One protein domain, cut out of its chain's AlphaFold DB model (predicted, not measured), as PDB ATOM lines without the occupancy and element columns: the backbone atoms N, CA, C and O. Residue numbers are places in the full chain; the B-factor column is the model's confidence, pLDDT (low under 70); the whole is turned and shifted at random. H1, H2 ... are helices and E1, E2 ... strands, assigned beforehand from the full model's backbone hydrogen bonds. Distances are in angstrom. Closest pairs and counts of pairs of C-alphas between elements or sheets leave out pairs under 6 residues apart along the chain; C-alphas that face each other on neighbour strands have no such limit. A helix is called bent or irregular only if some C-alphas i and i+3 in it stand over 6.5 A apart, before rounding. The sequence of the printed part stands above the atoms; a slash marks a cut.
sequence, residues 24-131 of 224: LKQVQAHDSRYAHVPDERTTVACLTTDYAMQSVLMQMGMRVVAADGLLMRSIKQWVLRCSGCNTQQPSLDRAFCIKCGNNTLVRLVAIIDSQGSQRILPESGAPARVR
ATOM      1  N   LEU A  24      72.452 173.668 164.811       85.56
ATOM      2  CA  LEU A  24      73.520 173.439 163.829       85.56
ATOM      3  C   LEU A  24      74.873 173.128 164.487       85.56
ATOM      4  O   LEU A  24      75.530 172.154 164.127       85.56
ATOM      5  N   LYS A  25      75.261 173.920 165.492       81.94
ATOM      6  CA  LYS A  25      76.530 173.729 166.215       81.94
ATOM      7  C   LYS A  25      76.560 172.411 166.987       81.94
ATOM      8  O   LYS A  25      77.605 171.779 167.084       81.94
ATOM      9  N   GLN A  26      75.417 171.985 167.522       79.44
ATOM     10  CA  GLN A  26      75.303 170.727 168.257       79.44
ATOM     11  C   GLN A  26      75.391 169.525 167.312       79.44
ATOM     12  O   GLN A  26      76.054 168.545 167.634       79.44
ATOM     13  N   VAL A  27      74.782 169.620 166.126       79.38
ATOM     14  CA  VAL A  27      74.876 168.590 165.081       79.38
ATOM     15  C   VAL A  27      76.311 168.482 164.557       79.38
ATOM     16  O   VAL A  27      76.830 167.379 164.438       79.38
ATOM     17  N   GLN A  28      76.997 169.606 164.338       76.69
ATOM     18  CA  GLN A  28      78.424 169.612 163.987       76.69
ATOM     19  C   GLN A  28      79.287 168.980 165.092       76.69
ATOM     20  O   GLN A  28      80.179 168.189 164.809       76.69
ATOM     21  N   ALA A  29      78.985 169.265 166.363       71.75
ATOM     22  CA  ALA A  29      79.681 168.658 167.494       71.75
ATOM     23  C   ALA A  29      79.377 167.155 167.649       71.75
ATOM     24  O   ALA A  29      80.234 166.398 168.099       71.75
ATOM     25  N   HIS A  30      78.192 166.683 167.257       69.38
ATOM     26  CA  HIS A  30      77.835 165.263 167.289       69.38
ATOM     27  C   HIS A  30      78.755 164.413 166.397       69.38
ATOM     28  O   HIS A  30      79.099 163.287 166.763       69.38
ATOM     29  N   ASP A  31      79.213 164.943 165.264       65.62
ATOM     30  CA  ASP A  31      80.163 164.240 164.391       65.62
ATOM     31  C   ASP A  31      81.520 163.992 165.081       65.62
ATOM     32  O   ASP A  31      82.229 163.039 164.750       65.62
ATOM     33  N   SER A  32      81.845 164.775 166.116       67.19
ATOM     34  CA  SER A  32      83.076 164.644 166.904       67.19
ATOM     35  C   SER A  32      83.023 163.582 168.018       67.19
ATOM     36  O   SER A  32      83.997 163.427 168.747       67.19
ATOM     37  N   ARG A  33      81.945 162.785 168.142       66.62
ATOM     38  CA  ARG A  33      81.798 161.727 169.178       66.62
ATOM     39  C   ARG A  33      82.938 160.696 169.217       66.62
ATOM     40  O   ARG A  33      83.155 160.052 170.239       66.62
ATOM     41  N   TYR A  34      83.661 160.526 168.113       68.81
ATOM     42  CA  TYR A  34      84.829 159.640 168.018       68.81
ATOM     43  C   TYR A  34      86.155 160.340 168.346       68.81
ATOM     44  O   TYR A  34      87.227 159.764 168.145       68.81
ATOM     45  N   ALA A  35      86.099 161.572 168.845       77.25
ATOM     46  CA  ALA A  35      87.242 162.367 169.249       77.25
ATOM     47  C   ALA A  35      87.169 162.710 170.747       77.25
ATOM     48  O   ALA A  35      86.103 162.716 171.357       77.25
ATOM     49  N   HIS A  36      88.324 162.947 171.361       81.19
ATOM     50  CA  HIS A  36      88.455 163.289 172.777       81.19
ATOM     51  C   HIS A  36      89.413 164.464 172.955       81.19
ATOM     52  O   HIS A  36      90.205 164.777 172.066       81.19
ATOM     53  N   VAL A  37      89.323 165.140 174.098       83.88
ATOM     54  CA  VAL A  37      90.211 166.263 174.413       83.88
ATOM     55  C   VAL A  37      91.650 165.740 174.551       83.88
ATOM     56  O   VAL A  37      91.841 164.686 175.160       83.88
ATOM     57  N   PRO A  38      92.661 166.420 173.977       79.00
ATOM     58  CA  PRO A  38      94.051 166.000 174.111       79.00
ATOM     59  C   PRO A  38      94.516 166.044 175.573       79.00
ATOM     60  O   PRO A  38      94.433 167.086 176.220       79.00
ATOM     61  N   ASP A  39      95.064 164.937 176.075       83.00
ATOM     62  CA  ASP A  39      95.712 164.901 177.391       83.00
ATOM     63  C   ASP A  39      97.083 165.599 177.360       83.00
ATOM     64  O   ASP A  39      97.767 165.584 176.331       83.00
ATOM     65  N   GLU A  40      97.563 166.077 178.515       75.94
ATOM     66  CA  GLU A  40      98.894 166.699 178.696       75.94
ATOM     67  C   GLU A  40     100.063 165.810 178.223       75.94
ATOM     68  O   GLU A  40     101.141 166.290 177.881       75.94
ATOM     69  N   ARG A  41      99.849 164.491 178.135       77.62
ATOM     70  CA  ARG A  41     100.822 163.510 177.615       77.62
ATOM     71  C   ARG A  41     100.927 163.505 176.084       77.62
ATOM     72  O   ARG A  41     101.561 162.614 175.511       77.62
ATOM     73  N   THR A  42     100.242 164.411 175.393       79.62
ATOM     74  CA  THR A  42     100.230 164.533 173.929       79.62
ATOM     75  C   THR A  42     101.280 165.517 173.461       79.62
ATOM     76  O   THR A  42     101.003 166.684 173.232       79.62
ATOM     77  N   THR A  43     102.509 165.019 173.316       83.19
ATOM     78  CA  THR A  43     103.670 165.825 172.917       83.19
ATOM     79  C   THR A  43     103.690 166.158 171.427       83.19
ATOM     80  O   THR A  43     104.142 167.231 171.046       83.19
ATOM     81  N   VAL A  44     103.214 165.244 170.576       87.69
ATOM     82  CA  VAL A  44     103.208 165.396 169.116       87.69
ATOM     83  C   VAL A  44     101.865 164.935 168.571       87.69
ATOM     84  O   VAL A  44     101.406 163.834 168.888       87.69
ATOM     85  N   ALA A  45     101.255 165.761 167.726       89.44
ATOM     86  CA  ALA A  45     100.072 165.394 166.968       89.44
ATOM     87  C   ALA A  45     100.059 166.086 165.600       89.44
ATOM     88  O   ALA A  45     100.646 167.155 165.427       89.44
ATOM     89  N   CYS A  46      99.406 165.461 164.621       91.44
ATOM     90  CA  CYS A  46      99.286 165.986 163.263       91.44
ATOM     91  C   CYS A  46      97.844 166.417 162.988       91.44
ATOM     92  O   CYS A  46      96.913 165.658 163.255       91.44
ATOM     93  N   LEU A  47      97.669 167.614 162.430       91.06
ATOM     94  CA  LEU A  47      96.383 168.104 161.949       91.06
ATOM     95  C   LEU A  47      96.313 167.913 160.434       91.06
ATOM     96  O   LEU A  47      97.156 168.414 159.692       91.06
ATOM     97  N   THR A  48      95.306 167.179 159.972       89.81
ATOM     98  CA  THR A  48      95.028 166.971 158.546       89.81
ATOM     99  C   THR A  48      93.535 166.753 158.341       89.81
ATOM    100  O   THR A  48      92.862 166.178 159.195       89.81
ATOM    101  N   THR A  49      93.008 167.207 157.207       86.75
ATOM    102  CA  THR A  49      91.610 167.005 156.799       86.75
ATOM    103  C   THR A  49      91.435 165.839 155.825       86.75
ATOM    104  O   THR A  49      90.305 165.491 155.496       86.75
ATOM    105  N   ASP A  50      92.524 165.235 155.339       87.69
ATOM    106  CA  ASP A  50      92.457 164.111 154.402       87.69
ATOM    107  C   ASP A  50      92.378 162.773 155.148       87.69
ATOM    108  O   ASP A  50      93.331 162.347 155.805       87.69
ATOM    109  N   TYR A  51      91.258 162.062 155.000       84.25
ATOM    110  CA  TYR A  51      91.033 160.745 155.600       84.25
ATOM    111  C   TYR A  51      92.097 159.705 155.215       84.25
ATOM    112  O   TYR A  51      92.418 158.822 156.017       84.25
ATOM    113  N   ALA A  52      92.676 159.795 154.010       86.06
ATOM    114  CA  ALA A  52      93.739 158.882 153.596       86.06
ATOM    115  C   ALA A  52      95.020 159.100 154.418       86.06
ATOM    116  O   ALA A  52      95.657 158.139 154.836       86.06
ATOM    117  N   MET A  53      95.366 160.349 154.729       90.94
ATOM    118  CA  MET A  53      96.491 160.642 155.617       90.94
ATOM    119  C   MET A  53      96.186 160.241 157.060       90.94
ATOM    120  O   MET A  53      97.020 159.619 157.711       90.94
ATOM    121  N   GLN A  54      94.987 160.561 157.554       90.44
ATOM    122  CA  GLN A  54      94.582 160.244 158.927       90.44
ATOM    123  C   GLN A  54      94.628 158.729 159.197       90.44
ATOM    124  O   GLN A  54      95.119 158.303 160.241       90.44
ATOM    125  N   SER A  55      94.163 157.912 158.242       89.50
ATOM    126  CA  SER A  55      94.199 156.447 158.350       89.50
ATOM    127  C   SER A  55      95.622 155.903 158.480       89.50
ATOM    128  O   SER A  55      95.893 155.118 159.388       89.50
ATOM    129  N   VAL A  56      96.541 156.355 157.623       91.12
ATOM    130  CA  VAL A  56      97.951 155.938 157.658       91.12
ATOM    131  C   VAL A  56      98.639 156.424 158.934       91.12
ATOM    132  O   VAL A  56      99.351 155.656 159.572       91.12
ATOM    133  N   LEU A  57      98.394 157.667 159.360       92.38
ATOM    134  CA  LEU A  57      98.949 158.212 160.604       92.38
ATOM    135  C   LEU A  57      98.516 157.395 161.828       92.38
ATOM    136  O   LEU A  57      99.362 157.051 162.652       92.38
ATOM    137  N   MET A  58      97.240 157.010 161.913       91.06
ATOM    138  CA  MET A  58      96.769 156.142 162.998       91.06
ATOM    139  C   MET A  58      97.347 154.725 162.919       91.06
ATOM    140  O   MET A  58      97.676 154.152 163.953       91.06
ATOM    141  N   GLN A  59      97.542 154.169 161.719       90.56
ATOM    142  CA  GLN A  59      98.220 152.875 161.545       90.56
ATOM    143  C   GLN A  59      99.697 152.918 161.968       90.56
ATOM    144  O   GLN A  59     100.209 151.934 162.492       90.56
ATOM    145  N   MET A  60     100.366 154.062 161.797       92.06
ATOM    146  CA  MET A  60     101.729 154.296 162.293       92.06
ATOM    147  C   MET A  60     101.788 154.569 163.806       92.06
ATOM    148  O   MET A  60     102.877 154.751 164.347       92.06
ATOM    149  N   GLY A  61     100.645 154.626 164.500       88.44
ATOM    150  CA  GLY A  61     100.575 154.939 165.930       88.44
ATOM    151  C   GLY A  61     100.772 156.424 166.254       88.44
ATOM    152  O   GLY A  61     101.047 156.779 167.401       88.44
ATOM    153  N   MET A  62     100.644 157.305 165.259       89.56
ATOM    154  CA  MET A  62     100.684 158.748 165.466       89.56
ATOM    155  C   MET A  62      99.310 159.291 165.849       89.56
ATOM    156  O   MET A  62      98.269 158.850 165.367       89.56
ATOM    157  N   ARG A  63      99.320 160.314 166.703       89.88
ATOM    158  CA  ARG A  63      98.114 161.006 167.154       89.88
ATOM    159  C   ARG A  63      97.662 162.020 166.106       89.88
ATOM    160  O   ARG A  63      98.461 162.826 165.626       89.88
ATOM    161  N   VAL A  64      96.378 161.975 165.763       90.31
ATOM    162  CA  VAL A  64      95.758 162.830 164.744       90.31
ATOM    163  C   VAL A  64      94.735 163.748 165.400       90.31
ATOM    164  O   VAL A  64      93.892 163.291 166.174       90.31
ATOM    165  N   VAL A  65      94.812 165.038 165.082       89.81
ATOM    166  CA  VAL A  65      93.920 166.088 165.586       89.81
ATOM    167  C   VAL A  65      93.003 166.548 164.456       89.81
ATOM    168  O   VAL A  65      93.454 166.791 163.335       89.81
ATOM    169  N   ALA A  66      91.707 166.645 164.743       85.00
ATOM    170  CA  ALA A  66      90.710 167.194 163.829       85.00
ATOM    171  C   ALA A  66      90.842 168.723 163.708       85.00
ATOM    172  O   ALA A  66      91.493 169.366 164.529       85.00
ATOM    173  N   ALA A  67      90.171 169.331 162.726       83.31
ATOM    174  CA  ALA A  67      90.125 170.794 162.597       83.31
ATOM    175  C   ALA A  67      89.568 171.488 163.861       83.31
ATOM    176  O   ALA A  67      89.961 172.609 164.164       83.31
ATOM    177  N   ASP A  68      88.735 170.783 164.631       79.44
ATOM    178  CA  ASP A  68      88.138 171.259 165.885       79.44
ATOM    179  C   ASP A  68      89.087 171.176 167.099       79.44
ATOM    180  O   ASP A  68      88.700 171.514 168.214       79.44
ATOM    181  N   GLY A  69      90.325 170.696 166.922       81.75
ATOM    182  CA  GLY A  69      91.319 170.576 168.000       81.75
ATOM    183  C   GLY A  69      91.185 169.319 168.872       81.75
ATOM    184  O   GLY A  69      91.939 169.148 169.830       81.75
ATOM    185  N   LEU A  70      90.261 168.415 168.538       86.06
ATOM    186  CA  LEU A  70      90.038 167.157 169.254       86.06
ATOM    187  C   LEU A  70      90.906 166.020 168.693       86.06
ATOM    188  O   LEU A  70      91.137 165.935 167.485       86.06
ATOM    189  N   LEU A  71      91.347 165.113 169.566       88.62
ATOM    190  CA  LEU A  71      92.142 163.944 169.207       88.62
ATOM    191  C   LEU A  71      91.256 162.782 168.754       88.62
ATOM    192  O   LEU A  71      90.376 162.328 169.487       88.62
ATOM    193  N   MET A  72      91.515 162.250 167.562       87.44
ATOM    194  CA  MET A  72      90.739 161.143 167.004       87.44
ATOM    195  C   MET A  72      91.047 159.824 167.724       87.44
ATOM    196  O   MET A  72      92.206 159.433 167.857       87.44
ATOM    197  N   ARG A  73      90.006 159.115 168.181       87.62
ATOM    198  CA  ARG A  73      90.121 157.771 168.777       87.62
ATOM    199  C   ARG A  73      90.012 156.670 167.726       87.62
ATOM    200  O   ARG A  73      90.700 155.656 167.817       87.62
ATOM    201  N   SER A  74      89.113 156.850 166.769       87.69
ATOM    202  CA  SER A  74      88.919 155.939 165.649       87.69
ATOM    203  C   SER A  74      88.506 156.718 164.410       87.69
ATOM    204  O   SER A  74      87.919 157.796 164.496       87.69
ATOM    205  N   ILE A  75      88.839 156.176 163.240       87.25
ATOM    206  CA  ILE A  75      88.489 156.772 161.952       87.25
ATOM    207  C   ILE A  75      87.564 155.821 161.220       87.25
ATOM    208  O   ILE A  75      87.865 154.638 161.054       87.25
ATOM    209  N   LYS A  76      86.449 156.369 160.743       86.56
ATOM    210  CA  LYS A  76      85.494 155.684 159.883       86.56
ATOM    211  C   LYS A  76      85.710 156.143 158.447       86.56
ATOM    212  O   LYS A  76      85.424 157.285 158.106       86.56
ATOM    213  N   GLN A  77      86.170 155.240 157.592       87.44
ATOM    214  CA  GLN A  77      86.418 155.517 156.183       87.44
ATOM    215  C   GLN A  77      85.549 154.627 155.296       87.44
ATOM    216  O   GLN A  77      85.334 153.449 155.569       87.44
ATOM    217  N   TRP A  78      85.063 155.179 154.188       88.56
ATOM    218  CA  TRP A  78      84.426 154.381 153.147       88.56
ATOM    219  C   TRP A  78      85.481 153.761 152.231       88.56
ATOM    220  O   TRP A  78      86.372 154.455 151.749       88.56
ATOM    221  N   VAL A  79      85.345 152.469 151.951       90.25
ATOM    222  CA  VAL A  79      86.239 151.701 151.076       90.25
ATOM    223  C   VAL A  79      85.392 150.888 150.099       90.25
ATOM    224  O   VAL A  79      84.294 150.438 150.435       90.25
ATOM    225  N   LEU A  80      85.883 150.691 148.874       91.50
ATOM    226  CA  LEU A  80      85.253 149.784 147.918       91.50
ATOM    227  C   LEU A  80      85.861 148.385 148.044       91.50
ATOM    228  O   LEU A  80      87.077 148.216 148.008       91.50
ATOM    229  N   ARG A  81      85.015 147.360 148.148       91.69
ATOM    230  CA  ARG A  81      85.423 145.951 148.086       91.69
ATOM    231  C   ARG A  81      84.723 145.273 146.920       91.69
ATOM    232  O   ARG A  81      83.513 145.403 146.752       91.69
ATOM    233  N   CYS A  82      85.474 144.527 146.120       91.81
ATOM    234  CA  CYS A  82      84.893 143.705 145.064       91.81
ATOM    235  C   CYS A  82      84.260 142.435 145.646       91.81
ATOM    236  O   CYS A  82      84.934 141.700 146.364       91.81
ATOM    237  N   SER A  83      83.008 142.136 145.292       88.44
ATOM    238  CA  SER A  83      82.328 140.916 145.758       88.44
ATOM    239  C   SER A  83      82.887 139.621 145.156       88.44
ATOM    240  O   SER A  83      82.823 138.576 145.790       88.44
ATOM    241  N   GLY A  84      83.459 139.680 143.948       88.38
ATOM    242  CA  GLY A  84      84.014 138.508 143.267       88.38
ATOM    243  C   GLY A  84      85.442 138.179 143.703       88.38
ATOM    244  O   GLY A  84      85.722 137.085 144.176       88.38
ATOM    245  N   CYS A  85      86.365 139.134 143.555       92.19
ATOM    246  CA  CYS A  85      87.794 138.910 143.810       92.19
ATOM    247  C   CYS A  85      88.264 139.358 145.205       92.19
ATOM    248  O   CYS A  85      89.458 139.269 145.491       92.19
ATOM    249  N   ASN A  86      87.362 139.884 146.046       90.31
ATOM    250  CA  ASN A  86      87.621 140.344 147.420       90.31
ATOM    251  C   ASN A  86      88.728 141.400 147.580       90.31
ATOM    252  O   ASN A  86      89.155 141.695 148.696       90.31
ATOM    253  N   THR A  87      89.172 142.004 146.478       93.06
ATOM    254  CA  THR A  87      90.186 143.058 146.494       93.06
ATOM    255  C   THR A  87      89.571 144.349 147.018       93.06
ATOM    256  O   THR A  87      88.461 144.723 146.626       93.06
ATOM    257  N   GLN A  88      90.295 145.007 147.915       90.25
ATOM    258  CA  GLN A  88      89.912 146.279 148.513       90.25
ATOM    259  C   GLN A  88      90.545 147.424 147.731       90.25
ATOM    260  O   GLN A  88      91.672 147.309 147.250       90.25
ATOM    261  N   GLN A  89      89.815 148.523 147.598       90.06
ATOM    262  CA  GLN A  89      90.253 149.704 146.876       90.06
ATOM    263  C   GLN A  89      89.890 150.954 147.683       90.06
ATOM    264  O   GLN A  89      88.706 151.164 147.968       90.06
ATOM    265  N   PRO A  90      90.875 151.796 148.039       83.69
ATOM    266  CA  PRO A  90      90.620 153.016 148.802       83.69
ATOM    267  C   PRO A  90      89.953 154.108 147.950       83.69
ATOM    268  O   PRO A  90      89.220 154.937 148.478       83.69
ATOM    269  N   SER A  91      90.161 154.099 146.629       87.06
ATOM    270  CA  SER A  91      89.577 155.079 145.708       87.06
ATOM    271  C   SER A  91      88.072 154.852 145.527       87.06
ATOM    272  O   SER A  91      87.672 153.836 144.953       87.06
ATOM    273  N   LEU A  92      87.250 155.814 145.955       87.25
ATOM    274  CA  LEU A  92      85.783 155.750 145.881       87.25
ATOM    275  C   LEU A  92      85.204 156.086 144.499       87.25
ATOM    276  O   LEU A  92      84.045 155.775 144.234       87.25
ATOM    277  N   ASP A  93      86.007 156.685 143.623       88.19
ATOM    278  CA  ASP A  93      85.550 157.194 142.323       88.19
ATOM    279  C   ASP A  93      85.473 156.112 141.240       88.19
ATOM    280  O   ASP A  93      84.936 156.329 140.151       88.19
ATOM    281  N   ARG A  94      86.011 154.922 141.520       89.19
ATOM    282  CA  ARG A  94      86.056 153.827 140.552       89.19
ATOM    283  C   ARG A  94      84.735 153.073 140.510       89.19
ATOM    284  O   ARG A  94      84.185 152.671 141.532       89.19
ATOM    285  N   ALA A  95      84.261 152.813 139.295       90.12
ATOM    286  CA  ALA A  95      83.108 151.946 139.063       90.12
ATOM    287  C   ALA A  95      83.501 150.468 138.886       90.12
ATOM    288  O   ALA A  95      82.714 149.582 139.217       90.12
ATOM    289  N   PHE A  96      84.712 150.201 138.390       93.62
ATOM    290  CA  PHE A  96      85.215 148.866 138.061       93.62
ATOM    291  C   PHE A  96      86.391 148.471 138.958       93.62
ATOM    292  O   PHE A  96      87.184 149.313 139.382       93.62
ATOM    293  N   CYS A  97      86.499 147.178 139.266       93.94
ATOM    294  CA  CYS A  97      87.592 146.657 140.082       93.94
ATOM    295  C   CYS A  97      88.908 146.588 139.288       93.94
ATOM    296  O   CYS A  97      88.936 145.982 138.223       93.94
ATOM    297  N   ILE A  98      90.019 147.071 139.863       92.50
ATOM    298  CA  ILE A  98      91.351 147.066 139.217       92.50
ATOM    299  C   ILE A  98      91.841 145.640 138.920       92.50
ATOM    300  O   ILE A  98      92.529 145.417 137.933       92.50
ATOM    301  N   LYS A  99      91.504 144.656 139.767       93.62
ATOM    302  CA  LYS A  99      92.023 143.287 139.618       93.62
ATOM    303  C   LYS A  99      91.244 142.451 138.601       93.62
ATOM    304  O   LYS A  99      91.841 141.653 137.893       93.62
ATOM    305  N   CYS A 100      89.915 142.570 138.575       93.19
ATOM    306  CA  CYS A 100      89.056 141.694 137.768       93.19
ATOM    307  C   CYS A 100      88.218 142.417 136.708       93.19
ATOM    308  O   CYS A 100      87.432 141.762 136.035       93.19
ATOM    309  N   GLY A 101      88.294 143.747 136.600       91.50
ATOM    310  CA  GLY A 101      87.578 144.547 135.595       91.50
ATOM    311  C   GLY A 101      86.054 144.625 135.757       91.50
ATOM    312  O   GLY A 101      85.406 145.412 135.080       91.50
ATOM    313  N   ASN A 102      85.456 143.847 136.662       91.50
ATOM    314  CA  ASN A 102      84.005 143.797 136.853       91.50
ATOM    315  C   ASN A 102      83.472 144.983 137.682       91.50
ATOM    316  O   ASN A 102      84.110 145.435 138.638       91.50
ATOM    317  N   ASN A 103      82.251 145.437 137.373       90.44
ATOM    318  CA  ASN A 103      81.493 146.417 138.168       90.44
ATOM    319  C   ASN A 103      80.766 145.733 139.337       90.44
ATOM    320  O   ASN A 103      79.540 145.701 139.421       90.44
ATOM    321  N   THR A 104      81.546 145.133 140.226       88.81
ATOM    322  CA  THR A 104      81.076 144.379 141.399       88.81
ATOM    323  C   THR A 104      81.556 145.016 142.703       88.81
ATOM    324  O   THR A 104      81.667 144.354 143.734       88.81
ATOM    325  N   LEU A 105      81.884 146.312 142.650       90.00
ATOM    326  CA  LEU A 105      82.331 147.085 143.800       90.00
ATOM    327  C   LEU A 105      81.154 147.461 144.700       90.00
ATOM    328  O   LEU A 105      80.195 148.118 144.271       90.00
ATOM    329  N   VAL A 106      81.289 147.061 145.961       89.19
ATOM    330  CA  VAL A 106      80.405 147.371 147.079       89.19
ATOM    331  C   VAL A 106      81.097 148.396 147.962       89.19
ATOM    332  O   VAL A 106      82.279 148.259 148.277       89.19
ATOM    333  N   ARG A 107      80.353 149.423 148.373       88.81
ATOM    334  CA  ARG A 107      80.834 150.425 149.323       88.81
ATOM    335  C   ARG A 107      80.621 149.913 150.742       88.81
ATOM    336  O   ARG A 107      79.482 149.720 151.156       88.81
ATOM    337  N   LEU A 108      81.716 149.706 151.461       88.19
ATOM    338  CA  LEU A 108      81.746 149.252 152.848       88.19
ATOM    339  C   LEU A 108      82.429 150.297 153.725       88.19
ATOM    340  O   LEU A 108      83.129 151.186 153.236       88.19
ATOM    341  N   VAL A 109      82.223 150.180 155.029       87.81
ATOM    342  CA  VAL A 109      82.900 151.008 156.023       87.81
ATOM    343  C   VAL A 109      84.100 150.242 156.573       87.81
ATOM    344  O   VAL A 109      83.958 149.108 157.023       87.81
ATOM    345  N   ALA A 110      85.266 150.874 156.572       88.38
ATOM    346  CA  ALA A 110      86.434 150.468 157.334       88.38
ATOM    347  C   ALA A 110      86.558 151.356 158.578       88.38
ATOM    348  O   ALA A 110      86.459 152.578 158.483       88.38
ATOM    349  N   ILE A 111      86.760 150.734 159.733       89.50
ATOM    350  CA  ILE A 111      87.065 151.401 160.996       89.50
ATOM    351  C   ILE A 111      88.531 151.126 161.309       89.50
ATOM    352  O   ILE A 111      88.972 149.979 161.234       89.50
ATOM    353  N   ILE A 112      89.276 152.176 161.624       90.25
ATOM    354  CA  ILE A 112      90.655 152.085 162.096       90.25
ATOM    355  C   ILE A 112      90.648 152.490 163.559       90.25
ATOM    356  O   ILE A 112      90.213 153.597 163.887       90.25
ATOM    357  N   ASP A 113      91.095 151.582 164.414       88.56
ATOM    358  CA  ASP A 113      91.209 151.825 165.849       88.56
ATOM    359  C   ASP A 113      92.519 152.556 166.180       88.56
ATOM    360  O   ASP A 113      93.467 152.565 165.393       88.56
ATOM    361  N   SER A 114      92.611 153.120 167.387       83.81
ATOM    362  CA  SER A 114      93.825 153.785 167.890       83.81
ATOM    363  C   SER A 114      95.051 152.868 167.988       83.81
ATOM    364  O   SER A 114      96.174 153.350 168.082       83.81
ATOM    365  N   GLN A 115      94.845 151.549 167.966       84.62
ATOM    366  CA  GLN A 115      95.910 150.543 167.916       84.62
ATOM    367  C   GLN A 115      96.417 150.283 166.486       84.62
ATOM    368  O   GLN A 115      97.233 149.391 166.275       84.62
ATOM    369  N   GLY A 116      95.889 151.000 165.489       83.31
ATOM    370  CA  GLY A 116      96.247 150.842 164.080       83.31
ATOM    371  C   GLY A 116      95.614 149.627 163.395       83.31
ATOM    372  O   GLY A 116      95.871 149.385 162.217       83.31
ATOM    373  N   SER A 117      94.763 148.859 164.082       89.19
ATOM    374  CA  SER A 117      94.048 147.736 163.477       89.19
ATOM    375  C   SER A 117      92.880 148.230 162.618       89.19
ATOM    376  O   SER A 117      92.039 149.019 163.051       89.19
ATOM    377  N   GLN A 118      92.817 147.749 161.374       88.62
ATOM    378  CA  GLN A 118      91.727 148.051 160.449       88.62
ATOM    379  C   GLN A 118      90.696 146.920 160.445       88.62
ATOM    380  O   GLN A 118      91.014 145.762 160.163       88.62
ATOM    381  N   ARG A 119      89.432 147.263 160.695       89.88
ATOM    382  CA  ARG A 119      88.293 146.339 160.691       89.88
ATOM    383  C   ARG A 119      87.283 146.791 159.648       89.88
ATOM    384  O   ARG A 119      86.846 147.936 159.650       89.88
ATOM    385  N   ILE A 120      86.903 145.897 158.741       88.31
ATOM    386  CA  ILE A 120      85.904 146.197 157.709       88.31
ATOM    387  C   ILE A 120      84.568 145.661 158.181       88.31
ATOM    388  O   ILE A 120      84.448 144.478 158.504       88.31
ATOM    389  N   LEU A 121      83.572 146.536 158.216       86.62
ATOM    390  CA  LEU A 121      82.227 146.162 158.603       86.62
ATOM    391  C   LEU A 121      81.606 145.235 157.547       86.62
ATOM    392  O   LEU A 121      81.795 145.445 156.341       86.62
ATOM    393  N   PRO A 122      80.863 144.206 157.986       83.44
ATOM    394  CA  PRO A 122      80.196 143.289 157.081       83.44
ATOM    395  C   PRO A 122      79.091 143.995 156.295       83.44
ATOM    396  O   PRO A 122      78.511 144.997 156.711       83.44
ATOM    397  N   GLU A 123      78.744 143.407 155.157       77.50
ATOM    398  CA  GLU A 123      77.712 143.926 154.260       77.50
ATOM    399  C   GLU A 123      76.284 143.823 154.840       77.50
ATOM    400  O   GLU A 123      75.349 144.424 154.312       77.50
ATOM    401  N   SER A 124      76.093 143.108 155.954       68.75
ATOM    402  CA  SER A 124      74.797 142.998 156.639       68.75
ATOM    403  C   SER A 124      74.233 144.362 157.053       68.75
ATOM    404  O   SER A 124      73.030 144.582 156.895       68.75
ATOM    405  N   GLY A 125      75.101 145.283 157.487       64.44
ATOM    406  CA  GLY A 125      74.757 146.668 157.829       64.44
ATOM    407  C   GLY A 125      74.696 147.627 156.633       64.44
ATOM    408  O   GLY A 125      74.348 148.793 156.798       64.44
ATOM    409  N   ALA A 126      75.028 147.172 155.421       64.88
ATOM    410  CA  ALA A 126      74.892 147.984 154.216       64.88
ATOM    411  C   ALA A 126      73.426 147.995 153.735       64.88
ATOM    412  O   ALA A 126      72.721 146.982 153.864       64.88
ATOM    413  N   PRO A 127      72.947 149.103 153.130       59.00
ATOM    414  CA  PRO A 127      71.582 149.185 152.621       59.00
ATOM    415  C   PRO A 127      71.298 148.033 151.648       59.00
ATOM    416  O   PRO A 127      72.102 147.749 150.761       59.00
ATOM    417  N   ALA A 128      70.130 147.393 151.775       53.12
ATOM    418  CA  ALA A 128      69.777 146.160 151.057       53.12
ATOM    419  C   ALA A 128      69.948 146.234 149.524       53.12
ATOM    420  O   ALA A 128      70.217 145.226 148.875       53.12
ATOM    421  N   ARG A 129      69.837 147.435 148.938       57.25
ATOM    422  CA  ARG A 129      70.035 147.701 147.500       57.25
ATOM    423  C   ARG A 129      71.499 147.592 147.046       57.25
ATOM    424  O   ARG A 129      71.758 147.443 145.859       57.25
ATOM    425  N   VAL A 130      72.441 147.707 147.975       61.62
ATOM    426  CA  VAL A 130      73.891 147.689 147.728       61.62
ATOM    427  C   VAL A 130      74.480 146.302 148.001       61.62
ATOM    428  O   VAL A 130      75.637 146.069 147.667       61.62
ATOM    429  N   ARG A 131      73.673 145.368 148.533       70.00
ATOM    430  CA  ARG A 131      74.110 144.009 148.846       70.00
ATOM    431  C   ARG A 131      74.491 143.234 147.585       70.00
ATOM    432  O   ARG A 131      73.660 143.032 146.699       70.00
TER     433      ARG A 131
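This is residues 24 to 131 of the 224 residues of the protein "Hypothetical protein" of Haptolina brevifila (UniProt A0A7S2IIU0). With little regular structure, the model is a narrow antiparallel sheet, E1 - E2 - E3, a long hairpin edged by short E3, with H2 across one face and long loops at both ends. H1 lies off the sheet. The printed part has 108 residues, 41 in named elements, ordered H1 H2 E1 E2 E3, class mixed. It is only just loose, close to compact, radius of gyration of the C-alphas 16.0 A, spanning 49 by 33 by 21 A.

E1 is residues 74 to 82, 24.3 A; E2 105 to 113, 24.2 A; E3 118 to 120, ending at C-alpha (85.904, 146.197, 157.709). H2 is residues 51 to 59. H1, residues 24 to 34, 18.3 A, begins at C-alpha (73.520, 173.439, 163.829) and is irregular: C-alphas 31 and 34 are 7.5 A apart.

E1 E2 E3 form a meander, each strand the antiparallel neighbour of the one before, with N 77 and O 110 at 2.8 A and N 111 and O 119 at 2.8 A, within hydrogen-bond range. H2 is on the sheet over E1 and E2, height 9.0 A; its closest C-alphas to E1 are Ser 55 and Ile 75, 6.8 A. H1 is only just not on it, with 4 pairs of C-alphas within 10 A. In H2 every O i to N i+4 pair is within range; in H1 3 of 7, and 6 of 8 O i to N i+3.

The farthest C-alphas, Glu 40 and Asn 102, are 50.0 A apart. The printed part has no cut. The links H1 to H2, H2 to E1 and E1 to E2 are long. The pLDDT is under 70 at residues 30 to 34 and 124 to 130.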